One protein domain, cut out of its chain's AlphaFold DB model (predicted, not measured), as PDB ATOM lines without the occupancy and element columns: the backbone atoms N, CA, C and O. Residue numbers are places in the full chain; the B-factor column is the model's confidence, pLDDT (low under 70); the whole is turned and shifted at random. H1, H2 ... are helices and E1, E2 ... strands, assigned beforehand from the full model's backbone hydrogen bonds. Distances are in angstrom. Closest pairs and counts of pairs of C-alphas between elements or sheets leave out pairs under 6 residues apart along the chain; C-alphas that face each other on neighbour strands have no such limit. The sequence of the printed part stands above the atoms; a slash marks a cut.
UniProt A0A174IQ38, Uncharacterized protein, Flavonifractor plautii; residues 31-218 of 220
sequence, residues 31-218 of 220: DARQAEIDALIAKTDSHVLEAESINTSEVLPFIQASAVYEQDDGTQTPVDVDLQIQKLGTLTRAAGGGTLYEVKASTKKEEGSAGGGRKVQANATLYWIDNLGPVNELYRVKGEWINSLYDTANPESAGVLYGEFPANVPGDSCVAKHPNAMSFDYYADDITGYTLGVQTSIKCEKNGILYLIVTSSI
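What this domain is: This is residues 31 to 218 of the 220 residues of an uncharacterized protein of Flavonifractor plautii (UniProt A0A174IQ38). Two antiparallel sheets lie face to face as a sandwich, E2 E1 E11 E10 E7 E8 on one side and E3 E4 E5 E6 E9 on the other, the strands of the one at 22 degrees to those of the other. The helix H1 lies slantwise over part of E3 and E4, on the face of the five-stranded sheet turned away from the other sheet, and residues 45 to 50, of which 45 belongs to H1, stick out. The printed part has 188 residues with one named helix and then eleven named strands, E1 to E11; its class is mostly strand, and both sheets are twisted. It is compact, with a radius of gyration of the C-alphas of 17.0 A, and spans 53 by 40 by 32 A.

How they stand to each other: Begin at H1, residues 31 to 45, where 10 of 11 O i to N i+4 pairs are within hydrogen-bond range. Next find the hairpin of E1, residues 63 to 71, and E2, residues 76 to 79; N 77 and O 69 are 2.8 A apart. E2 runs on into E3, residues 81 to 90, across a break of 1 residue at 62 degrees, and here the chain changes to the other sheet. E3, E4 at residues 99 to 111, E5 at residues 118 to 130 and E6 at residues 136 to 147 form a meander, each strand the antiparallel neighbour of the one before. Check N 84 and O 104, 2.8 A, N 105 and O 124, 2.8 A, and N 125 and O 142, 2.7 A. E6 bends by 54 degrees at residue 139. Past it the chain changes sheets again, to the hairpin of E7, residues 158 to 164, and E8, residues 175 to 177, with N 160 and O 177 2.9 A apart. E9, residues 183 to 187, is the antiparallel neighbour of E6, with N 141 and O 186 2.8 A apart. The last hairpin is E10, residues 195 to 203, and E11, residues 208 to 217, with N 200 and O 212 2.8 A apart. E10 is also the antiparallel neighbour of E7, N 161 and O 199 at 2.8 A, and E11 that of E1, N 66 and O 213 at 2.9 A. Between the sheets, the closest C-alphas of E6 and E10 are those of Leu 138 and Leu 196, 6.4 A apart. Those of E5 and E11 are Ala 122 and Leu 212, 6.7 A apart. H1 is on the sheet E3 E4 E5 E6 E9 at a height of 9.4 A, and its closest C-alpha to E3 is that of Leu 40, 6.0 A from that of Leu 88.

Where its parts are: Find C-alpha 31 at (127.522, 165.896, 148.628); from there H1 runs 20.4 A to C-alpha 45. E1 measures 26.4 A, E2 9.5 A and E3 27.6 A. E4 begins at C-alpha 99, (120.758, 167.462, 131.602), and runs 39.8 A; E5 covers 38.6 A and E6 33.1 A. E7 measures 20.2 A, E8 6.7 A, E9 13.8 A and E10 26.3 A. E11 runs 29.1 A to C-alpha 217 at (111.480, 159.427, 128.635).

The domain as a whole: The two C-alphas farthest apart are those of Ala 94 and Ser 113, 55.8 A. The printed part has no cut. The link from H1 to E1 is long, with 17 residues. Look in the B-factor column for 39 residues with pLDDT under 70, among them residues 44 to 61 and 111 to 118; the mean of the printed part is 81.4.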
ATOM      1  N   ASP A  31     127.844 164.577 148.116       69.62
ATOM      2  CA  ASP A  31     127.522 165.896 148.628       69.62
ATOM      3  C   ASP A  31     127.773 166.998 147.592       69.62
ATOM      4  O   ASP A  31     126.995 167.939 147.505       69.62
ATOM      5  N   ALA A  32     128.819 166.886 146.760       74.81
ATOM      6  CA  ALA A  32     129.116 167.897 145.740       74.81
ATOM      7  C   ALA A  32     128.181 167.784 144.528       74.81
ATOM      8  O   ALA A  32     127.717 168.797 144.009       74.81
ATOM      9  N   ARG A  33     127.879 166.549 144.099       82.50
ATOM     10  CA  ARG A  33     126.907 166.281 143.027       82.50
ATOM     11  C   ARG A  33     125.506 166.705 143.455       82.50
ATOM     12  O   ARG A  33     124.833 167.418 142.720       82.50
ATOM     13  N   GLN A  34     125.096 166.304 144.654       83.69
ATOM     14  CA  GLN A  34     123.816 166.673 145.244       83.69
ATOM     15  C   GLN A  34     123.712 168.190 145.417       83.69
ATOM     16  O   GLN A  34     122.709 168.766 145.016       83.69
ATOM     17  N   ALA A  35     124.767 168.863 145.890       83.88
ATOM     18  CA  ALA A  35     124.790 170.322 145.984       83.88
ATOM     19  C   ALA A  35     124.663 171.019 144.619       83.88
ATOM     20  O   ALA A  35     123.988 172.041 144.528       83.88
ATOM     21  N   GLU A  36     125.284 170.491 143.558       86.31
ATOM     22  CA  GLU A  36     125.129 171.038 142.204       86.31
ATOM     23  C   GLU A  36     123.681 170.896 141.710       86.31
ATOM     24  O   GLU A  36     123.089 171.870 141.240       86.31
ATOM     25  N   ILE A  37     123.087 169.710 141.864       86.81
ATOM     26  CA  ILE A  37     121.705 169.442 141.450       86.81
ATOM     27  C   ILE A  37     120.719 170.289 142.267       86.81
ATOM     28  O   ILE A  37     119.855 170.958 141.697       86.81
ATOM     29  N   ASP A  38     120.874 170.333 143.590       85.81
ATOM     30  CA  ASP A  38     120.017 171.123 144.474       85.81
ATOM     31  C   ASP A  38     120.167 172.633 144.209       85.81
ATOM     32  O   ASP A  38     119.181 173.367 144.282       85.81
ATOM     33  N   ALA A  39     121.354 173.112 143.816       85.06
ATOM     34  CA  ALA A  39     121.550 174.499 143.394       85.06
ATOM     35  C   ALA A  39     120.807 174.828 142.088       85.06
ATOM     36  O   ALA A  39     120.234 175.915 141.969       85.06
ATOM     37  N   LEU A  40     120.775 173.906 141.117       85.06
ATOM     38  CA  LEU A  40     119.992 174.070 139.884       85.06
ATOM     39  C   LEU A  40     118.482 174.108 140.166       85.06
ATOM     40  O   LEU A  40     117.768 174.928 139.580       85.06
ATOM     41  N   ILE A  41     118.003 173.279 141.098       84.88
ATOM     42  CA  ILE A  41     116.605 173.295 141.551       84.88
ATOM     43  C   ILE A  41     116.290 174.629 142.254       84.88
ATOM     44  O   ILE A  41     115.352 175.327 141.871       84.88
ATOM     45  N   ALA A  42     117.117 175.052 143.215       81.00
ATOM     46  CA  ALA A  42     116.900 176.278 143.992       81.00
ATOM     47  C   ALA A  42     116.965 177.565 143.148       81.00
ATOM     48  O   ALA A  42     116.243 178.533 143.408       81.00
ATOM     49  N   LYS A  43     117.813 177.591 142.112       74.81
ATOM     50  CA  LYS A  43     117.876 178.709 141.158       74.81
ATOM     51  C   LYS A  43     116.547 178.899 140.422       74.81
ATOM     52  O   LYS A  43     116.168 180.025 140.124       74.81
ATOM     53  N   THR A  44     115.833 177.811 140.161       63.34
ATOM     54  CA  THR A  44     114.538 177.846 139.480       63.34
ATOM     55  C   THR A  44     113.415 178.275 140.424       63.34
ATOM     56  O   THR A  44     112.626 179.148 140.073       63.34
ATOM     57  N   ASP A  45     113.401 177.768 141.661       58.59
ATOM     58  CA  ASP A  45     112.385 178.128 142.666       58.59
ATOM     59  C   ASP A  45     112.470 179.604 143.123       58.59
ATOM     60  O   ASP A  45     111.484 180.171 143.597       58.59
ATOM     61  N   SER A  46     113.625 180.261 142.959       50.31
ATOM     62  CA  SER A  46     113.845 181.672 143.329       50.31
ATOM     63  C   SER A  46     113.565 182.688 142.208       50.31
ATOM     64  O   SER A  46     113.449 183.883 142.488       50.31
ATOM     65  N   HIS A  47     113.395 182.248 140.955       44.06
ATOM     66  CA  HIS A  47     113.126 183.111 139.799       44.06
ATOM     67  C   HIS A  47     111.682 182.939 139.298       44.06
ATOM     68  O   HIS A  47     111.420 182.343 138.260       44.06
ATOM     69  N   VAL A  48     110.721 183.513 140.028       45.31
ATOM     70  CA  VAL A  48     109.280 183.426 139.710       45.31
ATOM     71  C   VAL A  48     108.844 184.274 138.497       45.31
ATOM     72  O   VAL A  48     107.700 184.156 138.079       45.31
ATOM     73  N   LEU A  49     109.682 185.112 137.871       39.31
ATOM     74  CA  LEU A  49     109.167 186.068 136.869       39.31
ATOM     75  C   LEU A  49     110.011 186.332 135.621       39.31
ATOM     76  O   LEU A  49     109.766 187.332 134.973       39.31
ATOM     77  N   GLU A  50     110.908 185.439 135.212       38.59
ATOM     78  CA  GLU A  50     111.325 185.360 133.799       38.59
ATOM     79  C   GLU A  50     111.575 183.891 133.466       38.59
ATOM     80  O   GLU A  50     112.696 183.459 133.216       38.59
ATOM     81  N   ALA A  51     110.508 183.087 133.528       40.94
ATOM     82  CA  ALA A  51     110.508 181.828 132.811       40.94
ATOM     83  C   ALA A  51     110.649 182.189 131.328       40.94
ATOM     84  O   ALA A  51     109.658 182.438 130.638       40.94
ATOM     85  N   GLU A  52     111.887 182.241 130.831       40.94
ATOM     86  CA  GLU A  52     112.128 181.798 129.470       40.94
ATOM     87  C   GLU A  52     111.443 180.438 129.400       40.94
ATOM     88  O   GLU A  52     111.884 179.447 129.981       40.94
ATOM     89  N   SER A  53     110.266 180.438 128.785       45.03
ATOM     90  CA  SER A  53     109.575 179.253 128.326       45.03
ATOM     91  C   SER A  53     110.493 178.653 127.272       45.03
ATOM     92  O   SER A  53     110.346 178.888 126.077       45.03
ATOM     93  N   ILE A  54     111.542 177.970 127.734       45.88
ATOM     94  CA  ILE A  54     112.487 177.257 126.890       45.88
ATOM     95  C   ILE A  54     111.626 176.313 126.069       45.88
ATOM     96  O   ILE A  54     110.952 175.471 126.657       45.88
ATOM     97  N   ASN A  55     111.609 176.536 124.748       46.69
ATOM     98  CA  ASN A  55     110.854 175.807 123.729       46.69
ATOM     99  C   ASN A  55     110.478 174.392 124.188       46.69
ATOM    100  O   ASN A  55     111.218 173.427 124.002       46.69
ATOM    101  N   THR A  56     109.297 174.282 124.793       52.31
ATOM    102  CA  THR A  56     108.766 173.037 125.349       52.31
ATOM    103  C   THR A  56     108.537 171.995 124.250       52.31
ATOM    104  O   THR A  56     108.433 170.809 124.539       52.31
ATOM    105  N   SER A  57     108.541 172.401 122.974       52.69
ATOM    106  CA  SER A  57     108.329 171.548 121.803       52.69
ATOM    107  C   SER A  57     109.329 170.401 121.634       52.69
ATOM    108  O   SER A  57     108.960 169.397 121.037       52.69
ATOM    109  N   GLU A  58     110.569 170.524 122.121       57.91
ATOM    110  CA  GLU A  58     111.587 169.471 121.937       57.91
ATOM    111  C   GLU A  58     111.446 168.318 122.941       57.91
ATOM    112  O   GLU A  58     111.778 167.184 122.616       57.91
ATOM    113  N   VAL A  59     110.923 168.584 124.143       59.50
ATOM    114  CA  VAL A  59     110.854 167.596 125.240       59.50
ATOM    115  C   VAL A  59     109.429 167.085 125.466       59.50
ATOM    116  O   VAL A  59     109.242 165.944 125.883       59.50
ATOM    117  N   LEU A  60     108.413 167.892 125.127       60.06
ATOM    118  CA  LEU A  60     106.993 167.535 125.242       60.06
ATOM    119  C   LEU A  60     106.615 166.164 124.647       60.06
ATOM    120  O   LEU A  60     105.813 165.484 125.284       60.06
ATOM    121  N   PRO A  61     107.154 165.711 123.494       64.44
ATOM    122  CA  PRO A  61     106.787 164.408 122.932       64.44
ATOM    123  C   PRO A  61     107.161 163.217 123.820       64.44
ATOM    124  O   PRO A  61     106.617 162.128 123.643       64.44
ATOM    125  N   PHE A  62     108.100 163.407 124.749       75.06
ATOM    126  CA  PHE A  62     108.694 162.333 125.537       75.06
ATOM    127  C   PHE A  62     108.212 162.300 126.992       75.06
ATOM    128  O   PHE A  62     108.575 161.392 127.745       75.06
ATOM    129  N   ILE A  63     107.365 163.257 127.376       85.06
ATOM    130  CA  ILE A  63     106.687 163.283 128.669       85.06
ATOM    131  C   ILE A  63     105.249 162.837 128.473       85.06
ATOM    132  O   ILE A  63     104.540 163.348 127.608       85.06
ATOM    133  N   GLN A  64     104.800 161.907 129.307       87.12
ATOM    134  CA  GLN A  64     103.403 161.507 129.346       87.12
ATOM    135  C   GLN A  64     102.873 161.719 130.751       87.12
ATOM    136  O   GLN A  64     103.523 161.394 131.742       87.12
ATOM    137  N   ALA A  65     101.677 162.282 130.839       89.69
ATOM    138  CA  ALA A  65     100.975 162.395 132.096       89.69
ATOM    139  C   ALA A  65      99.527 161.977 131.891       89.69
ATOM    140  O   ALA A  65      98.901 162.314 130.886       89.69
ATOM    141  N   SER A  66      99.012 161.203 132.834       91.94
ATOM    142  CA  SER A  66      97.637 160.733 132.813       91.94
ATOM    143  C   SER A  66      97.097 160.690 134.227       91.94
ATOM    144  O   SER A  66      97.829 160.428 135.181       91.94
ATOM    145  N   ALA A  67      95.806 160.961 134.359       93.31
ATOM    146  CA  ALA A  67      95.108 160.791 135.610       93.31
ATOM    147  C   ALA A  67      93.824 160.016 135.383       93.31
ATOM    148  O   ALA A  67      93.135 160.172 134.371       93.31
ATOM    149  N   VAL A  68      93.518 159.158 136.343       93.44
ATOM    150  CA  VAL A  68      92.351 158.289 136.312       93.44
ATOM    151  C   VAL A  68      91.715 158.306 137.683       93.44
ATOM    152  O   VAL A  68      92.382 158.170 138.705       93.44
ATOM    153  N   TYR A  69      90.400 158.450 137.695       90.69
ATOM    154  CA  TYR A  69      89.588 158.119 138.844       90.69
ATOM    155  C   TYR A  69      89.068 156.694 138.686       90.69
ATOM    156  O   TYR A  69      88.271 156.423 137.786       90.69
ATOM    157  N   GLU A  70      89.518 155.802 139.554       91.81
ATOM    158  CA  GLU A  70      89.067 154.416 139.617       91.81
ATOM    159  C   GLU A  70      88.037 154.262 140.734       91.81
ATOM    160  O   GLU A  70      88.265 154.719 141.849       91.81
ATOM    161  N   GLN A  71      86.896 153.651 140.440       88.44
ATOM    162  CA  GLN A  71      85.877 153.306 141.435       88.44
ATOM    163  C   GLN A  71      86.135 151.909 142.017       88.44
ATOM    164  O   GLN A  71      86.803 151.098 141.385       88.44
ATOM    165  N   ASP A  72      85.545 151.596 143.174       85.94
ATOM    166  CA  ASP A  72      85.586 150.261 143.804       85.94
ATOM    167  C   ASP A  72      85.242 149.091 142.861       85.94
ATOM    168  O   ASP A  72      85.714 147.972 143.056       85.94
ATOM    169  N   ASP A  73      84.393 149.323 141.855       88.62
ATOM    170  CA  ASP A  73      83.996 148.313 140.866       88.62
ATOM    171  C   ASP A  73      85.010 148.140 139.717       88.62
ATOM    172  O   ASP A  73      84.777 147.357 138.794       88.62
ATOM    173  N   GLY A  74      86.134 148.861 139.773       87.69
ATOM    174  CA  GLY A  74      87.185 148.890 138.760       87.69
ATOM    175  C   GLY A  74      86.905 149.838 137.592       87.69
ATOM    176  O   GLY A  74      87.719 149.934 136.674       87.69
ATOM    177  N   THR A  75      85.777 150.556 137.586       90.62
ATOM    178  CA  THR A  75      85.467 151.513 136.519       90.62
ATOM    179  C   THR A  75      86.426 152.694 136.575       90.62
ATOM    180  O   THR A  75      86.445 153.454 137.546       90.62
ATOM    181  N   GLN A  76      87.162 152.899 135.486       92.31
ATOM    182  CA  GLN A  76      88.126 153.982 135.335       92.31
ATOM    183  C   GLN A  76      87.553 155.128 134.496       92.31
ATOM    184  O   GLN A  76      87.061 154.927 133.388       92.31
ATOM    185  N   THR A  77      87.626 156.350 135.023       91.19
ATOM    186  CA  THR A  77      87.259 157.582 134.313       91.19
ATOM    187  C   THR A  77      88.491 158.477 134.186       91.19
ATOM    188  O   THR A  77      89.052 158.845 135.221       91.19
ATOM    189  N   PRO A  78      88.917 158.850 132.965       92.38
ATOM    190  CA  PRO A  78      90.007 159.801 132.779       92.38
ATOM    191  C   PRO A  78      89.715 161.142 133.458       92.38
ATOM    192  O   PRO A  78      88.572 161.603 133.477       92.38
ATOM    193  N   VAL A  79      90.755 161.764 134.003       91.50
ATOM    194  CA  VAL A  79      90.712 163.096 134.610       91.50
ATOM    195  C   VAL A  79      91.771 163.959 133.936       91.50
ATOM    196  O   VAL A  79      92.853 163.472 133.603       91.50
ATOM    197  N   ASP A  80      91.461 165.235 133.730       90.88
ATOM    198  CA  ASP A  80      92.399 166.171 133.118       90.88
ATOM    199  C   ASP A  80      93.666 166.333 133.970       90.88
ATOM    200  O   ASP A  80      93.634 166.281 135.210       90.88
ATOM    201  N   VAL A  81      94.789 166.541 133.282       89.19
ATOM    202  CA  VAL A  81      96.101 166.772 133.888       89.19
ATOM    203  C   VAL A  81      96.659 168.096 133.390       89.19
ATOM    204  O   VAL A  81      96.839 168.298 132.191       89.19
ATOM    205  N   ASP A  82      96.984 168.970 134.334       89.25
ATOM    206  CA  ASP A  82      97.789 170.157 134.094       89.25
ATOM    207  C   ASP A  82      99.267 169.753 134.158       89.25
ATOM    208  O   ASP A  82      99.715 169.223 135.177       89.25
ATOM    209  N   LEU A  83     100.023 169.988 133.082       86.94
ATOM    210  CA  LEU A  83     101.422 169.571 132.945       86.94
ATOM    211  C   LEU A  83     102.330 170.769 132.657       86.94
ATOM    212  O   LEU A  83     102.046 171.581 131.778       86.94
ATOM    213  N   GLN A  84     103.454 170.851 133.364       85.75
ATOM    214  CA  GLN A  84     104.514 171.830 133.133       85.75
ATOM    215  C   GLN A  84     105.865 171.123 133.133       85.75
ATOM    216  O   GLN A  84     106.121 170.276 133.982       85.75
ATOM    217  N   ILE A  85     106.729 171.466 132.181       83.25
ATOM    218  CA  ILE A  85     108.052 170.855 132.025       83.25
ATOM    219  C   ILE A  85     109.084 171.964 131.903       83.25
ATOM    220  O   ILE A  85     108.849 172.961 131.217       83.25
ATOM    221  N   GLN A  86     110.237 171.765 132.531       81.44
ATOM    222  CA  GLN A  86     111.335 172.713 132.507       81.44
ATOM    223  C   GLN A  86     112.686 172.001 132.416       81.44
ATOM    224  O   GLN A  86     112.951 171.025 133.112       81.44
ATOM    225  N   LYS A  87     113.577 172.532 131.574       86.06
ATOM    226  CA  LYS A  87     115.006 172.209 131.610       86.06
ATOM    227  C   LYS A  87     115.671 173.077 132.676       86.06
ATOM    228  O   LYS A  87     115.669 174.298 132.546       86.06
ATOM    229  N   LEU A  88     116.250 172.455 133.699       85.06
ATOM    230  CA  LEU A  88     116.865 173.172 134.821       85.06
ATOM    231  C   LEU A  88     118.333 173.521 134.559       85.06
ATOM    232  O   LEU A  88     118.820 174.561 134.997       85.06
ATOM    233  N   GLY A  89     119.050 172.674 133.819       85.94
ATOM    234  CA  GLY A  89     120.445 172.927 133.473       85.94
ATOM    235  C   GLY A  89     121.202 171.672 133.066       85.94
ATOM    236  O   GLY A  89     120.657 170.574 133.060       85.94
ATOM    237  N   THR A  90     122.470 171.846 132.715       86.81
ATOM    238  CA  THR A  90     123.386 170.746 132.390       86.81
ATOM    239  C   THR A  90     124.376 170.582 133.532       86.81
ATOM    240  O   THR A  90     124.966 171.570 133.968       86.81
ATOM    241  N   LEU A  91     124.549 169.348 133.995       84.56
ATOM    242  CA  LEU A  91     125.487 169.014 135.057       84.56
ATOM    243  C   LEU A  91     126.918 168.976 134.522       84.56
ATOM    244  O   LEU A  91     127.182 168.599 133.373       84.56
ATOM    245  N   THR A  92     127.873 169.342 135.370       81.88
ATOM    246  CA  THR A  92     129.290 169.195 135.053       81.88
ATOM    247  C   THR A  92     129.654 167.721 134.860       81.88
ATOM    248  O   THR A  92     129.075 166.822 135.466       81.88
ATOM    249  N   ARG A  93     130.695 167.441 134.060       72.44
ATOM    250  CA  ARG A  93     131.226 166.067 133.929       72.44
ATOM    251  C   ARG A  93     131.643 165.459 135.273       72.44
ATOM    252  O   ARG A  93     131.588 164.245 135.421       72.44
ATOM    253  N   ALA A  94     132.067 166.285 136.231       65.44
ATOM    254  CA  ALA A  94     132.436 165.833 137.570       65.44
ATOM    255  C   ALA A  94     131.221 165.351 138.389       65.44
ATOM    256  O   ALA A  94     131.377 164.476 139.233       65.44
ATOM    257  N   ALA A  95     130.022 165.867 138.099       61.72
ATOM    258  CA  ALA A  95     128.755 165.472 138.715       61.72
ATOM    259  C   ALA A  95     128.025 164.329 137.977       61.72
ATOM    260  O   ALA A  95     126.882 164.019 138.303       61.72
ATOM    261  N   GLY A  96     128.681 163.687 137.004       71.56
ATOM    262  CA  GLY A  96     128.098 162.626 136.169       71.56
ATOM    263  C   GLY A  96     127.694 163.089 134.767       71.56
ATOM    264  O   GLY A  96     127.539 162.261 133.877       71.56
ATOM    265  N   GLY A  97     127.650 164.403 134.520       82.12
ATOM    266  CA  GLY A  97     127.148 164.960 133.266       82.12
ATOM    267  C   GLY A  97     125.627 164.831 133.135       82.12
ATOM    268  O   GLY A  97     124.933 164.563 134.109       82.12
ATOM    269  N   GLY A  98     125.115 165.068 131.928       87.06
ATOM    270  CA  GLY A  98     123.683 164.995 131.638       87.06
ATOM    271  C   GLY A  98     122.935 166.316 131.830       87.06
ATOM    272  O   GLY A  98     123.501 167.340 132.224       87.06
ATOM    273  N   THR A  99     121.651 166.306 131.486       87.94
ATOM    274  CA  THR A  99     120.758 167.462 131.602       87.94
ATOM    275  C   THR A  99     119.666 167.173 132.616       87.94
ATOM    276  O   THR A  99     118.947 166.188 132.494       87.94
ATOM    277  N   LEU A 100     119.535 168.048 133.608       89.50
ATOM    278  CA  LEU A 100     118.500 167.972 134.625       89.50
ATOM    279  C   LEU A 100     117.204 168.592 134.100       89.50
ATOM    280  O   LEU A 100     117.185 169.747 133.653       89.50
ATOM    281  N   TYR A 101     116.120 167.839 134.227       88.81
ATOM    282  CA  TYR A 101     114.770 168.265 133.896       88.81
ATOM    283  C   TYR A 101     113.850 168.166 135.111       88.81
ATOM    284  O   TYR A 101     114.069 167.375 136.029       88.81
ATOM    285  N   GLU A 102     112.804 168.981 135.088       90.00
ATOM    286  CA  GLU A 102     111.683 168.952 136.014       90.00
ATOM    287  C   GLU A 102     110.394 168.794 135.213       90.00
ATOM    288  O   GLU A 102     110.177 169.493 134.221       90.00
ATOM    289  N   VAL A 103     109.511 167.916 135.672       90.31
ATOM    290  CA  VAL A 103     108.111 167.910 135.252       90.31
ATOM    291  C   VAL A 103     107.225 168.013 136.477       90.31
ATOM    292  O   VAL A 103     107.401 167.271 137.439       90.31
ATOM    293  N   LYS A 104     106.269 168.936 136.427       91.31
ATOM    294  CA  LYS A 104     105.212 169.140 137.412       91.31
ATOM    295  C   LYS A 104     103.890 168.752 136.768       91.31
ATOM    296  O   LYS A 104     103.551 169.269 135.706       91.31
ATOM    297  N   ALA A 105     103.144 167.871 137.413       92.94
ATOM    298  CA  ALA A 105     101.791 167.528 137.019       92.94
ATOM    299  C   ALA A 105     100.826 167.715 138.183       92.94
ATOM    300  O   ALA A 105     101.161 167.455 139.341       92.94
ATOM    301  N   SER A 106      99.615 168.137 137.854       93.06
ATOM    302  CA  SER A 106      98.519 168.311 138.795       93.06
ATOM    303  C   SER A 106      97.246 167.765 138.175       93.06
ATOM    304  O   SER A 106      96.947 168.024 137.012       93.06
ATOM    305  N   THR A 107      96.465 167.037 138.960       92.69
ATOM    306  CA  THR A 107      95.109 166.641 138.583       92.69
ATOM    307  C   THR A 107      94.157 166.929 139.725       92.69
ATOM    308  O   THR A 107      94.528 166.859 140.899       92.69
ATOM    309  N   LYS A 108      92.914 167.260 139.383       89.38
ATOM    310  CA  LYS A 108      91.875 167.593 140.351       89.38
ATOM    311  C   LYS A 108      90.579 166.890 139.999       89.38
ATOM    312  O   LYS A 108      90.143 166.878 138.850       89.38
ATOM    313  N   LYS A 109      89.922 166.376 141.027       85.25
ATOM    314  CA  LYS A 109      88.569 165.852 140.969       85.25
ATOM    315  C   LYS A 109      87.696 166.667 141.910       85.25
ATOM    316  O   LYS A 109      87.980 166.772 143.102       85.25
ATOM    317  N   GLU A 110      86.626 167.232 141.365       78.94
ATOM    318  CA  GLU A 110      85.572 167.849 142.166       78.94
ATOM    319  C   GLU A 110      84.446 166.830 142.387       78.94
ATOM    320  O   GLU A 110      83.924 166.237 141.441       78.94
ATOM    321  N   GLU A 111      84.077 166.612 143.647       65.62
ATOM    322  CA  GLU A 111      82.964 165.760 144.056       65.62
ATOM    323  C   GLU A 111      81.842 166.636 144.637       65.62
ATOM    324  O   GLU A 111      81.978 167.225 145.710       65.62
ATOM    325  N   GLY A 112      80.717 166.748 143.922       59.06
ATOM    326  CA  GLY A 112      79.520 167.465 144.384       59.06
ATOM    327  C   GLY A 112      78.925 168.436 143.360       59.06
ATOM    328  O   GLY A 112      79.488 168.675 142.295       59.06
ATOM    329  N   SER A 113      77.740 168.971 143.666       49.12
ATOM    330  CA  SER A 113      77.022 169.923 142.808       49.12
ATOM    331  C   SER A 113      77.719 171.292 142.757       49.12
ATOM    332  O   SER A 113      78.344 171.723 143.727       49.12
ATOM    333  N   ALA A 114      77.592 171.965 141.611       45.03
ATOM    334  CA  ALA A 114      78.268 173.210 141.246       45.03
ATOM    335  C   ALA A 114      78.321 174.262 142.376       45.03
ATOM    336  O   ALA A 114      77.291 174.693 142.888       45.03
ATOM    337  N   GLY A 115      79.539 174.705 142.713       45.12
ATOM    338  CA  GLY A 115      79.797 175.873 143.568       45.12
ATOM    339  C   GLY A 115      80.341 175.584 144.971       45.12
ATOM    340  O   GLY A 115      80.819 176.509 145.619       45.12
ATOM    341  N   GLY A 116      80.329 174.326 145.425       49.72
ATOM    342  CA  GLY A 116      80.850 173.932 146.746       49.72
ATOM    343  C   GLY A 116      81.364 172.492 146.820       49.72
ATOM    344  O   GLY A 116      81.462 171.937 147.912       49.72
ATOM    345  N   GLY A 117      81.636 171.878 145.663       57.53
ATOM    346  CA  GLY A 117      82.118 170.502 145.567       57.53
ATOM    347  C   GLY A 117      83.425 170.311 146.328       57.53
ATOM    348  O   GLY A 117      84.320 171.160 146.285       57.53
ATOM    349  N   ARG A 118      83.518 169.192 147.043       69.06
ATOM    350  CA  ARG A 118      84.727 168.796 147.756       69.06
ATOM    351  C   ARG A 118      85.805 168.465 146.729       69.06
ATOM    352  O   ARG A 118      85.504 167.924 145.666       69.06
ATOM    353  N   LYS A 119      87.046 168.846 147.005       78.56
ATOM    354  CA  LYS A 119      88.142 168.797 146.039       78.56
ATOM    355  C   LYS A 119      89.192 167.813 146.512       78.56
ATOM    356  O   LYS A 119      89.706 167.937 147.626       78.56
ATOM    357  N   VAL A 120      89.503 166.861 145.643       87.06
ATOM    358  CA  VAL A 120      90.675 166.003 145.772       87.06
ATOM    359  C   VAL A 120      91.636 166.396 144.662       87.06
ATOM    360  O   VAL A 120      91.271 166.375 143.489       87.06
ATOM    361  N   GLN A 121      92.844 166.789 145.031       90.31
ATOM    362  CA  GLN A 121      93.913 167.141 144.109       90.31
ATOM    363  C   GLN A 121      95.140 166.298 144.428       90.31
ATOM    364  O   GLN A 121      95.446 166.063 145.599       90.31
ATOM    365  N   ALA A 122      95.832 165.866 143.382       93.12
ATOM    366  CA  ALA A 122      97.119 165.201 143.475       93.12
ATOM    367  C   ALA A 122      98.129 165.977 142.631       93.12
ATOM    368  O   ALA A 122      97.870 166.258 141.459       93.12
ATOM    369  N   ASN A 123      99.264 166.307 143.239       94.62
ATOM    370  CA  ASN A 123     100.383 166.983 142.607       94.62
ATOM    371  C   ASN A 123     101.594 166.052 142.639       94.62
ATOM    372  O   ASN A 123     101.918 165.485 143.683       94.62
ATOM    373  N   ALA A 124     102.289 165.934 141.514       96.00
ATOM    374  CA  ALA A 124     103.515 165.163 141.402       96.00
ATOM    375  C   ALA A 124     104.568 165.973 140.649       96.00
ATOM    376  O   ALA A 124     104.290 166.598 139.631       96.00
ATOM    377  N   THR A 125     105.789 165.963 141.159       94.62
ATOM    378  CA  THR A 125     106.969 166.527 140.517       94.62
ATOM    379  C   THR A 125     108.026 165.444 140.403       94.62
ATOM    380  O   THR A 125     108.326 164.757 141.382       94.62
ATOM    381  N   LEU A 126     108.594 165.313 139.213       94.12
ATOM    382  CA  LEU A 126     109.626 164.345 138.875       94.12
ATOM    383  C   LEU A 126     110.859 165.109 138.390       94.12
ATOM    384  O   LEU A 126     110.769 165.911 137.459       94.12
ATOM    385  N   TYR A 127     111.998 164.850 139.028       92.81
ATOM    386  CA  TYR A 127     113.307 165.335 138.609       92.81
ATOM    387  C   TYR A 127     114.121 164.167 138.080       92.81
ATOM    388  O   TYR A 127     114.349 163.193 138.802       92.81
ATOM    389  N   TRP A 128     114.596 164.282 136.847       92.44
ATOM    390  CA  TRP A 128     115.454 163.270 136.247       92.44
ATOM    391  C   TRP A 128     116.604 163.914 135.486       92.44
ATOM    392  O   TRP A 128     116.522 165.060 135.033       92.44
ATOM    393  N   ILE A 129     117.685 163.156 135.372       90.31
ATOM    394  CA  ILE A 129     118.867 163.517 134.610       90.31
ATOM    395  C   ILE A 129     118.843 162.680 133.337       90.31
ATOM    396  O   ILE A 129     118.902 161.449 133.373       90.31
ATOM    397  N   ASP A 130     118.724 163.368 132.211       87.69
ATOM    398  CA  ASP A 130     118.914 162.785 130.893       87.69
ATOM    399  C   ASP A 130     120.409 162.673 130.599       87.69
ATOM    400  O   ASP A 130     121.125 163.679 130.511       87.69
ATOM    401  N   ASN A 131     120.868 161.439 130.430       84.12
ATOM    402  CA  ASN A 131     122.258 161.129 130.123       84.12
ATOM    403  C   ASN A 131     122.523 161.030 128.610       84.12
ATOM    404  O   ASN A 131     123.606 160.595 128.211       84.12
ATOM    405  N   LEU A 132     121.568 161.443 127.762       72.94
ATOM    406  CA  LEU A 132     121.623 161.345 126.298       72.94
ATOM    407  C   LEU A 132     121.820 159.893 125.828       72.94
ATOM    408  O   LEU A 132     122.552 159.611 124.875       72.94
ATOM    409  N   GLY A 133     121.203 158.953 126.543       69.62
ATOM    410  CA  GLY A 133     121.356 157.519 126.343       69.62
ATOM    411  C   GLY A 133     120.242 156.726 127.030       69.62
ATOM    412  O   GLY A 133     119.325 157.306 127.597       69.62
ATOM    413  N   PRO A 134     120.289 155.383 127.001       71.81
ATOM    414  CA  PRO A 134     119.188 154.554 127.499       71.81
ATOM    415  C   PRO A 134     119.124 154.459 129.032       71.81
ATOM    416  O   PRO A 134     118.237 153.798 129.562       71.81
ATOM    417  N   VAL A 135     120.080 155.070 129.735       84.81
ATOM    418  CA  VAL A 135     120.253 154.978 131.190       84.81
ATOM    419  C   VAL A 135     120.109 156.376 131.781       84.81
ATOM    420  O   VAL A 135     121.093 157.015 132.154       84.81
ATOM    421  N   ASN A 136     118.873 156.867 131.802       88.56
ATOM    422  CA  ASN A 136     118.538 158.107 132.493       88.56
ATOM    423  C   ASN A 136     118.461 157.842 133.994       88.56
ATOM    424  O   ASN A 136     118.171 156.721 134.412       88.56
ATOM    425  N   GLU A 137     118.711 158.866 134.800       91.00
ATOM    426  CA  GLU A 137     118.749 158.748 136.257       91.00
ATOM    427  C   GLU A 137     117.556 159.465 136.874       91.00
ATOM    428  O   GLU A 137     117.335 160.656 136.638       91.00
ATOM    429  N   LEU A 138     116.793 158.750 137.695       92.94
ATOM    430  CA  LEU A 138     115.778 159.375 138.523       92.94
ATOM    431  C   LEU A 138     116.487 160.018 139.710       92.94
ATOM    432  O   LEU A 138     117.207 159.340 140.432       92.94
ATOM    433  N   TYR A 139     116.291 161.321 139.912       92.75
ATOM    434  CA  TYR A 139     116.953 162.036 141.000       92.75
ATOM    435  C   TYR A 139     116.053 162.178 142.224       92.75
ATOM    436  O   TYR A 139     116.459 161.893 143.350       92.75
ATOM    437  N   ARG A 140     114.823 162.654 142.016       94.25
ATOM    438  CA  ARG A 140     113.919 163.008 143.113       94.25
ATOM    439  C   ARG A 140     112.475 163.020 142.643       94.25
ATOM    440  O   ARG A 140     112.178 163.457 141.533       94.25
ATOM    441  N   VAL A 141     111.576 162.602 143.524       95.94
ATOM    442  CA  VAL A 141     110.132 162.765 143.371       95.94
ATOM    443  C   VAL A 141     109.585 163.529 144.562       95.94
ATOM    444  O   VAL A 141     109.918 163.234 145.707       95.94
ATOM    445  N   LYS A 142     108.732 164.513 144.304       95.88
ATOM    446  CA  LYS A 142     108.024 165.237 145.361       95.88
ATOM    447  C   LYS A 142     106.590 165.501 144.955       95.88
ATOM    448  O   LYS A 142     106.265 165.492 143.772       95.88
ATOM    449  N   GLY A 143     105.735 165.766 145.920       95.00
ATOM    450  CA  GLY A 143     104.349 166.064 145.629       95.00
ATOM    451  C   GLY A 143     103.529 166.253 146.880       95.00
ATOM    452  O   GLY A 143     104.018 166.161 148.006       95.00
ATOM    453  N   GLU A 144     102.261 166.540 146.658       94.06
ATOM    454  CA  GLU A 144     101.299 166.776 147.717       94.06
ATOM    455  C   GLU A 144      99.910 166.377 147.260       94.06
ATOM    456  O   GLU A 144      99.601 166.340 146.065       94.06
ATOM    457  N   TRP A 145      99.062 166.109 148.239       91.62
ATOM    458  CA  TRP A 145      97.649 165.921 148.016       91.62
ATOM    459  C   TRP A 145      96.874 166.963 148.792       91.62
ATOM    460  O   TRP A 145      97.150 167.247 149.957       91.62
ATOM    461  N   ILE A 146      95.840 167.485 148.154       87.19
ATOM    462  CA  ILE A 146      94.846 168.307 148.825       87.19
ATOM    463  C   ILE A 146      93.588 167.473 148.864       87.19
ATOM    464  O   ILE A 146      93.082 167.044 147.829       87.19
ATOM    465  N   ASN A 147      93.089 167.228 150.065       81.31
ATOM    466  CA  ASN A 147      91.852 166.502 150.236       81.31
ATOM    467  C   ASN A 147      90.951 167.276 151.185       81.31
ATOM    468  O   ASN A 147      91.128 167.230 152.398       81.31
ATOM    469  N   SER A 148      89.974 167.989 150.623       76.75
ATOM    470  CA  SER A 148      89.006 168.739 151.422       76.75
ATOM    471  C   SER A 148      87.922 167.845 152.051       76.75
ATOM    472  O   SER A 148      86.959 168.375 152.601       76.75
ATOM    473  N   LEU A 149      88.007 166.514 151.894       63.56
ATOM    474  CA  LEU A 149      87.073 165.538 152.471       63.56
ATOM    475  C   LEU A 149      87.374 165.247 153.940       63.56
ATOM    476  O   LEU A 149      86.456 164.956 154.705       63.56
ATOM    477  N   TYR A 150      88.647 165.293 154.326       61.62
ATOM    478  CA  TYR A 150      89.068 164.986 155.682       61.62
ATOM    479  C   TYR A 150      89.401 166.285 156.415       61.62
ATOM    480  O   TYR A 150      90.252 167.057 155.982       61.62
ATOM    481  N   ASP A 151      88.743 166.502 157.557       52.50
ATOM    482  CA  ASP A 151      89.002 167.630 158.472       52.50
ATOM    483  C   ASP A 151      90.424 167.558 159.081       52.50
ATOM    484  O   ASP A 151      90.937 168.503 159.672       52.50
ATOM    485  N   THR A 152      91.086 166.409 158.909       53.91
ATOM    486  CA  THR A 152      92.482 166.150 159.263       53.91
ATOM    487  C   THR A 152      93.188 165.474 158.092       53.91
ATOM    488  O   THR A 152      92.601 164.655 157.393       53.91
ATOM    489  N   ALA A 153      94.459 165.806 157.867       62.31
ATOM    490  CA  ALA A 153      95.318 165.083 156.934       62.31
ATOM    491  C   ALA A 153      95.227 163.567 157.209       62.31
ATOM    492  O   ALA A 153      95.641 163.131 158.281       62.31
ATOM    493  N   ASN A 154      94.676 162.780 156.272       72.50
ATOM    494  CA  ASN A 154      94.615 161.317 156.370       72.50
ATOM    495  C   ASN A 154      95.620 160.674 155.396       72.50
ATOM    496  O   ASN A 154      95.245 160.258 154.295       72.50
ATOM    497  N   PRO A 155      96.903 160.606 155.779       70.00
ATOM    498  CA  PRO A 155      97.972 160.155 154.900       70.00
ATOM    499  C   PRO A 155      97.930 158.643 154.624       70.00
ATOM    500  O   PRO A 155      98.455 158.199 153.611       70.00
ATOM    501  N   GLU A 156      97.233 157.848 155.450       77.12
ATOM    502  CA  GLU A 156      97.049 156.401 155.231       77.12
ATOM    503  C   GLU A 156      96.282 156.086 153.937       77.12
ATOM    504  O   GLU A 156      96.323 154.971 153.425       77.12
ATOM    505  N   SER A 157      95.574 157.080 153.400       82.56
ATOM    506  CA  SER A 157      94.842 156.986 152.138       82.56
ATOM    507  C   SER A 157      95.674 157.374 150.914       82.56
ATOM    508  O   SER A 157      95.127 157.371 149.810       82.56
ATOM    509  N   ALA A 158      96.947 157.740 151.100       90.88
ATOM    510  CA  ALA A 158      97.843 158.192 150.048       90.88
ATOM    511  C   ALA A 158      98.964 157.176 149.769       90.88
ATOM    512  O   ALA A 158      99.455 156.467 150.655       90.88
ATOM    513  N   GLY A 159      99.378 157.107 148.510       94.69
ATOM    514  CA  GLY A 159     100.452 156.233 148.060       94.69
ATOM    515  C   GLY A 159     101.297 156.890 146.982       94.69
ATOM    516  O   GLY A 159     100.808 157.682 146.178       94.69
ATOM    517  N   VAL A 160     102.579 156.543 146.964       96.44
ATOM    518  CA  VAL A 160     103.523 156.931 145.916       96.44
ATOM    519  C   VAL A 160     104.233 155.687 145.426       96.44
ATOM    520  O   VAL A 160     104.673 154.860 146.222       96.44
ATOM    521  N   LEU A 161     104.379 155.579 144.117       96.38
ATOM    522  CA  LEU A 161     105.190 154.574 143.458       96.38
ATOM    523  C   LEU A 161     106.096 155.297 142.469       96.38
ATOM    524  O   LEU A 161     105.606 156.058 141.642       96.38
ATOM    525  N   TYR A 162     107.407 155.115 142.561       96.62
ATOM    526  CA  TYR A 162     108.352 155.780 141.662       96.62
ATOM    527  C   TYR A 162     109.456 154.827 141.230       96.62
ATOM    528  O   TYR A 162     109.846 153.946 141.988       96.62
ATOM    529  N   GLY A 163     109.947 154.972 140.005       94.94
ATOM    530  CA  GLY A 163     110.942 154.059 139.452       94.94
ATOM    531  C   GLY A 163     110.942 154.047 137.935       94.94
ATOM    532  O   GLY A 163     110.653 155.064 137.306       94.94
ATOM    533  N   GLU A 164     111.239 152.887 137.356       92.25
ATOM    534  CA  GLU A 164     111.107 152.664 135.920       92.25
ATOM    535  C   GLU A 164     109.662 152.306 135.549       92.25
ATOM    536  O   GLU A 164     109.026 151.475 136.195       92.25
ATOM    537  N   PHE A 165     109.144 152.936 134.496       91.69
ATOM    538  CA  PHE A 165     107.783 152.761 133.997       91.69
ATOM    539  C   PHE A 165     107.803 152.235 132.553       91.69
ATOM    540  O   PHE A 165     107.515 152.992 131.614       91.69
ATOM    541  N   PRO A 166     108.175 150.963 132.320       83.69
ATOM    542  CA  PRO A 166     108.171 150.397 130.977       83.69
ATOM    543  C   PRO A 166     106.764 150.507 130.375       83.69
ATOM    544  O   PRO A 166     105.788 150.081 130.979       83.69
ATOM    545  N   ALA A 167     106.644 151.107 129.186       81.75
ATOM    546  CA  ALA A 167     105.353 151.364 128.534       81.75
ATOM    547  C   ALA A 167     104.335 152.150 129.396       81.75
ATOM    548  O   ALA A 167     103.127 151.963 129.264       81.75
ATOM    549  N   ASN A 168     104.821 153.059 130.250       79.25
ATOM    550  CA  ASN A 168     104.024 153.914 131.138       79.25
ATOM    551  C   ASN A 168     103.219 153.187 132.219       79.25
ATOM    552  O   ASN A 168     102.289 153.760 132.786       79.25
ATOM    553  N   VAL A 169     103.591 151.950 132.534       83.62
ATOM    554  CA  VAL A 169     103.072 151.226 133.695       83.62
ATOM    555  C   VAL A 169     104.193 151.032 134.708       83.62
ATOM    556  O   VAL A 169     105.339 150.886 134.287       83.62
ATOM    557  N   PRO A 170     103.908 151.034 136.021       85.75
ATOM    558  CA  PRO A 170     104.943 150.799 137.017       85.75
ATOM    559  C   PRO A 170     105.645 149.455 136.797       85.75
ATOM    560  O   PRO A 170     104.985 148.422 136.672       85.75
ATOM    561  N   GLY A 171     106.975 149.478 136.725       86.25
ATOM    562  CA  GLY A 171     107.801 148.286 136.573       86.25
ATOM    563  C   GLY A 171     108.167 147.634 137.906       86.25
ATOM    564  O   GLY A 171     107.922 148.170 138.988       86.25
ATOM    565  N   ASP A 172     108.838 146.487 137.823       85.19
ATOM    566  CA  ASP A 172     109.277 145.718 138.997       85.19
ATOM    567  C   ASP A 172     110.331 146.456 139.845       85.19
ATOM    568  O   ASP A 172     110.507 146.155 141.025       85.19
ATOM    569  N   SER A 173     111.038 147.425 139.256       85.56
ATOM    570  CA  SER A 173     112.046 148.253 139.929       85.56
ATOM    571  C   SER A 173     111.449 149.444 140.688       85.56
ATOM    572  O   SER A 173     112.191 150.218 141.295       85.56
ATOM    573  N   CYS A 174     110.124 149.620 140.670       93.25
ATOM    574  CA  CYS A 174     109.483 150.717 141.377       93.25
ATOM    575  C   CYS A 174     109.530 150.554 142.902       93.25
ATOM    576  O   CYS A 174     109.291 149.489 143.467       93.25
ATOM    577  N   VAL A 175     109.749 151.675 143.580       95.12
ATOM    578  CA  VAL A 175     109.716 151.799 145.033       95.12
ATOM    579  C   VAL A 175     108.351 152.326 145.461       95.12
ATOM    580  O   VAL A 175     107.952 153.425 145.075       95.12
ATOM    581  N   ALA A 176     107.646 151.553 146.287       95.06
ATOM    582  CA  ALA A 176     106.374 151.948 146.886       95.06
ATOM    583  C   ALA A 176     106.586 152.642 148.243       95.06
ATOM    584  O   ALA A 176     107.370 152.180 149.078       95.06
ATOM    585  N   LYS A 177     105.861 153.736 148.486       94.81
ATOM    586  CA  LYS A 177     105.853 154.488 149.745       94.81
ATOM    587  C   LYS A 177     104.428 154.864 150.147       94.81
ATOM    588  O   LYS A 177     103.612 155.236 149.309       94.81
ATOM    589  N   HIS A 178     104.184 154.846 151.453       91.81
ATOM    590  CA  HIS A 178     102.985 155.386 152.088       91.81
ATOM    591  C   HIS A 178     103.428 156.480 153.063       91.81
ATOM    592  O   HIS A 178     103.879 156.156 154.167       91.81
ATOM    593  N   PRO A 179     103.439 157.758 152.638       88.12
ATOM    594  CA  PRO A 179     103.851 158.852 153.509       88.12
ATOM    595  C   PRO A 179     102.920 158.955 154.719       88.12
ATOM    596  O   PRO A 179     101.768 158.547 154.668       88.12
ATOM    597  N   ASN A 180     103.420 159.533 155.811       86.00
ATOM    598  CA  ASN A 180     102.642 159.865 157.010       86.00
ATOM    599  C   ASN A 180     102.170 161.333 157.011       86.00
ATOM    600  O   ASN A 180     101.743 161.853 158.041       86.00
ATOM    601  N   ALA A 181     102.267 162.002 155.864       88.50
ATOM    602  CA  ALA A 181     101.830 163.367 155.630       88.50
ATOM    603  C   ALA A 181     101.125 163.457 154.270       88.50
ATOM    604  O   ALA A 181     101.296 162.596 153.409       88.50
ATOM    605  N   MET A 182     100.366 164.534 154.057       90.75
ATOM    606  CA  MET A 182      99.720 164.843 152.769       90.75
ATOM    607  C   MET A 182     100.703 165.423 151.741       90.75
ATOM    608  O   MET A 182     100.322 166.129 150.813       90.75
ATOM    609  N   SER A 183     101.980 165.117 151.914       92.94
ATOM    610  CA  SER A 183     103.066 165.481 151.031       92.94
ATOM    611  C   SER A 183     104.152 164.422 151.102       92.94
ATOM    612  O   SER A 183     104.237 163.638 152.051       92.94
ATOM    613  N   PHE A 184     104.971 164.389 150.064       94.81
ATOM    614  CA  PHE A 184     106.101 163.491 149.970       94.81
ATOM    615  C   PHE A 184     107.259 164.172 149.263       94.81
ATOM    616  O   PHE A 184     107.077 165.055 148.424       94.81
ATOM    617  N   ASP A 185     108.456 163.729 149.619       95.81
ATOM    618  CA  ASP A 185     109.701 164.245 149.088       95.81
ATOM    619  C   ASP A 185     110.776 163.172 149.265       95.81
ATOM    620  O   ASP A 185     111.218 162.893 150.381       95.81
ATOM    621  N   TYR A 186     111.117 162.499 148.171       94.94
ATOM    622  CA  TYR A 186     112.011 161.352 148.175       94.94
ATOM    623  C   TYR A 186     113.088 161.532 147.118       94.94
ATOM    624  O   TYR A 186     112.795 161.691 145.932       94.94
ATOM    625  N   TYR A 187     114.342 161.447 147.550       92.12
ATOM    626  CA  TYR A 187     115.451 161.203 146.643       92.12
ATOM    627  C   TYR A 187     115.372 159.759 146.137       92.12
ATOM    628  O   TYR A 187     114.966 158.846 146.863       92.12
ATOM    629  N   ALA A 188     115.689 159.575 144.863       88.69
ATOM    630  CA  ALA A 188     115.749 158.268 144.242       88.69
ATOM    631  C   ALA A 188     117.193 157.771 144.295       88.69
ATOM    632  O   ALA A 188     118.071 158.283 143.603       88.69
ATOM    633  N   ASP A 189     117.426 156.779 145.146       79.56
ATOM    634  CA  ASP A 189     118.738 156.163 145.295       79.56
ATOM    635  C   ASP A 189     118.926 155.111 144.194       79.56
ATOM    636  O   ASP A 189     118.183 154.131 144.132       79.56
ATOM    637  N   ASP A 190     119.910 155.331 143.319       83.31
ATOM    638  CA  ASP A 190     120.372 154.386 142.290       83.31
ATOM    639  C   ASP A 190     119.289 153.859 141.320       83.31
ATOM    640  O   ASP A 190     119.401 152.758 140.775       83.31
ATOM    641  N   ILE A 191     118.242 154.648 141.051       90.06
ATOM    642  CA  ILE A 191     117.211 154.298 140.064       90.06
ATOM    643  C   ILE A 191     117.596 154.849 138.692       90.06
ATOM    644  O   ILE A 191     117.647 156.063 138.476       90.06
ATOM    645  N   THR A 192     117.775 153.942 137.735       89.69
ATOM    646  CA  THR A 192     118.029 154.281 136.333       89.69
ATOM    647  C   THR A 192     117.102 153.525 135.399       89.69
ATOM    648  O   THR A 192     116.739 152.390 135.695       89.69
ATOM    649  N   GLY A 193     116.776 154.104 134.248       88.25
ATOM    650  CA  GLY A 193     115.931 153.439 133.263       88.25
ATOM    651  C   GLY A 193     115.677 154.282 132.024       88.25
ATOM    652  O   GLY A 193     116.102 155.435 131.933       88.25
ATOM    653  N   TYR A 194     114.961 153.693 131.069       85.94
ATOM    654  CA  TYR A 194     114.607 154.377 129.823       85.94
ATOM    655  C   TYR A 194     113.420 155.328 130.014       85.94
ATOM    656  O   TYR A 194     113.450 156.489 129.604       85.94
ATOM    657  N   THR A 195     112.376 154.825 130.671       89.62
ATOM    658  CA  THR A 195     111.198 155.596 131.057       89.62
ATOM    659  C   THR A 195     111.146 155.613 132.569       89.62
ATOM    660  O   THR A 195     110.969 154.576 133.196       89.62
ATOM    661  N   LEU A 196     111.324 156.785 133.155       93.25
ATOM    662  CA  LEU A 196     111.254 157.001 134.593       93.25
ATOM    663  C   LEU A 196     109.904 157.611 134.928       93.25
ATOM    664  O   LEU A 196     109.331 158.325 134.109       93.25
ATOM    665  N   GLY A 197     109.379 157.351 136.115       95.00
ATOM    666  CA  GLY A 197     108.072 157.877 136.455       95.00
ATOM    667  C   GLY A 197     107.761 157.909 137.931       95.00
ATOM    668  O   GLY A 197     108.460 157.342 138.775       95.00
ATOM    669  N   VAL A 198     106.663 158.599 138.205       96.56
ATOM    670  CA  VAL A 198     106.002 158.652 139.496       96.56
ATOM    671  C   VAL A 198     104.506 158.461 139.284       96.56
ATOM    672  O   VAL A 198     103.887 159.095 138.432       96.56
ATOM    673  N   GLN A 199     103.927 157.586 140.090       96.69
ATOM    674  CA  GLN A 199     102.501 157.438 140.277       96.69
ATOM    675  C   GLN A 199     102.169 157.872 141.698       96.69
ATOM    676  O   GLN A 199     102.773 157.403 142.662       96.69
ATOM    677  N   THR A 200     101.177 158.739 141.834       95.75
ATOM    678  CA  THR A 200     100.572 159.073 143.121       95.75
ATOM    679  C   THR A 200      99.146 158.553 143.147       95.75
ATOM    680  O   THR A 200      98.477 158.507 142.113       95.75
ATOM    681  N   SER A 201      98.683 158.149 144.322       94.31
ATOM    682  CA  SER A 201      97.313 157.713 144.548       94.31
ATOM    683  C   SER A 201      96.751 158.351 145.809       94.31
ATOM    684  O   SER A 201      97.469 158.536 146.791       94.31
ATOM    685  N   ILE A 202      95.463 158.687 145.784       91.44
ATOM    686  CA  ILE A 202      94.737 159.128 146.973       91.44
ATOM    687  C   ILE A 202      93.279 158.668 146.949       91.44
ATOM    688  O   ILE A 202      92.598 158.767 145.928       91.44
ATOM    689  N   LYS A 203      92.782 158.190 148.095       87.50
ATOM    690  CA  LYS A 203      91.377 157.803 148.269       87.50
ATOM    691  C   LYS A 203      90.418 159.008 148.233       87.50
ATOM    692  O   LYS A 203      90.653 160.029 148.884       87.50
ATOM    693  N   CYS A 204      89.304 158.847 147.523       81.19
ATOM    694  CA  CYS A 204      88.167 159.772 147.431       81.19
ATOM    695  C   CYS A 204      86.936 159.250 148.209       81.19
ATOM    696  O   CYS A 204      86.915 158.105 148.666       81.19
ATOM    697  N   GLU A 205      85.887 160.070 148.357       68.62
ATOM    698  CA  GLU A 205      84.766 159.820 149.283       68.62
ATOM    699  C   GLU A 205      83.892 158.623 148.889       68.62
ATOM    700  O   GLU A 205      83.449 157.862 149.747       68.62
ATOM    701  N   LYS A 206      83.653 158.424 147.588       66.56
ATOM    702  CA  LYS A 206      82.797 157.341 147.069       66.56
ATOM    703  C   LYS A 206      83.548 156.026 146.868       66.56
ATOM    704  O   LYS A 206      83.253 155.297 145.926       66.56
ATOM    705  N   ASN A 207      84.525 155.765 147.736       69.38
ATOM    706  CA  ASN A 207      85.451 154.645 147.619       69.38
ATOM    707  C   ASN A 207      86.078 154.545 146.215       69.38
ATOM    708  O   ASN A 207      86.096 153.502 145.574       69.38
ATOM    709  N   GLY A 208      86.539 155.675 145.695       85.31
ATOM    710  CA  GLY A 208      87.382 155.677 144.508       85.31
ATOM    711  C   GLY A 208      88.806 156.053 144.863       85.31
ATOM    712  O   GLY A 208      89.068 156.565 145.953       85.31
ATOM    713  N   ILE A 209      89.725 155.824 143.939       90.81
ATOM    714  CA  ILE A 209      91.116 156.241 144.045       90.81
ATOM    715  C   ILE A 209      91.409 157.156 142.863       90.81
ATOM    716  O   ILE A 209      91.146 156.816 141.709       90.81
ATOM    717  N   LEU A 210      91.931 158.342 143.156       92.56
ATOM    718  CA  LEU A 210      92.495 159.227 142.150       92.56
ATOM    719  C   LEU A 210      93.961 158.858 141.958       92.56
ATOM    720  O   LEU A 210      94.755 158.989 142.891       92.56
ATOM    721  N   TYR A 211      94.303 158.419 140.754       94.62
ATOM    722  CA  TYR A 211      95.666 158.162 140.321       94.62
ATOM    723  C   TYR A 211      96.156 159.304 139.436       94.62
ATOM    724  O   TYR A 211      95.435 159.751 138.544       94.62
ATOM    725  N   LEU A 212      97.395 159.729 139.654       95.31
ATOM    726  CA  LEU A 212      98.149 160.593 138.749       95.31
ATOM    727  C   LEU A 212      99.464 159.899 138.426       95.31
ATOM    728  O   LEU A 212     100.243 159.627 139.337       95.31
ATOM    729  N   ILE A 213      99.710 159.647 137.147       94.50
ATOM    730  CA  ILE A 213     100.953 159.085 136.629       94.50
ATOM    731  C   ILE A 213     101.638 160.148 135.784       94.50
ATOM    732  O   ILE A 213     101.014 160.751 134.910       94.50
ATOM    733  N   VAL A 214     102.929 160.336 136.023       92.69
ATOM    734  CA  VAL A 214     103.815 161.128 135.177       92.69
ATOM    735  C   VAL A 214     105.008 160.270 134.828       92.69
ATOM    736  O   VAL A 214     105.682 159.746 135.717       92.69
ATOM    737  N   THR A 215     105.283 160.148 133.539       91.62
ATOM    738  CA  THR A 215     106.467 159.478 133.031       91.62
ATOM    739  C   THR A 215     107.286 160.433 132.184       91.62
ATOM    740  O   THR A 215     106.772 161.253 131.421       91.62
ATOM    741  N   SER A 216     108.595 160.313 132.335       87.12
ATOM    742  CA  SER A 216     109.588 160.939 131.490       87.12
ATOM    743  C   SER A 216     110.363 159.863 130.758       87.12
ATOM    744  O   SER A 216     110.961 158.973 131.365       87.12
ATOM    745  N   SER A 217     110.412 159.987 129.448       77.06
ATOM    746  CA  SER A 217     111.480 159.427 128.635       77.06
ATOM    747  C   SER A 217     112.269 160.606 128.080       77.06
ATOM    748  O   SER A 217     111.683 161.660 127.867       77.06
ATOM    749  N   ILE A 218     113.574 160.485 127.867       63.69
ATOM    750  CA  ILE A 218     114.238 161.313 126.855       63.69
ATOM    751  C   ILE A 218     115.229 160.421 126.111       63.69
ATOM    752  O   ILE A 218     116.022 159.705 126.722       63.69
TER     753      ILE A 218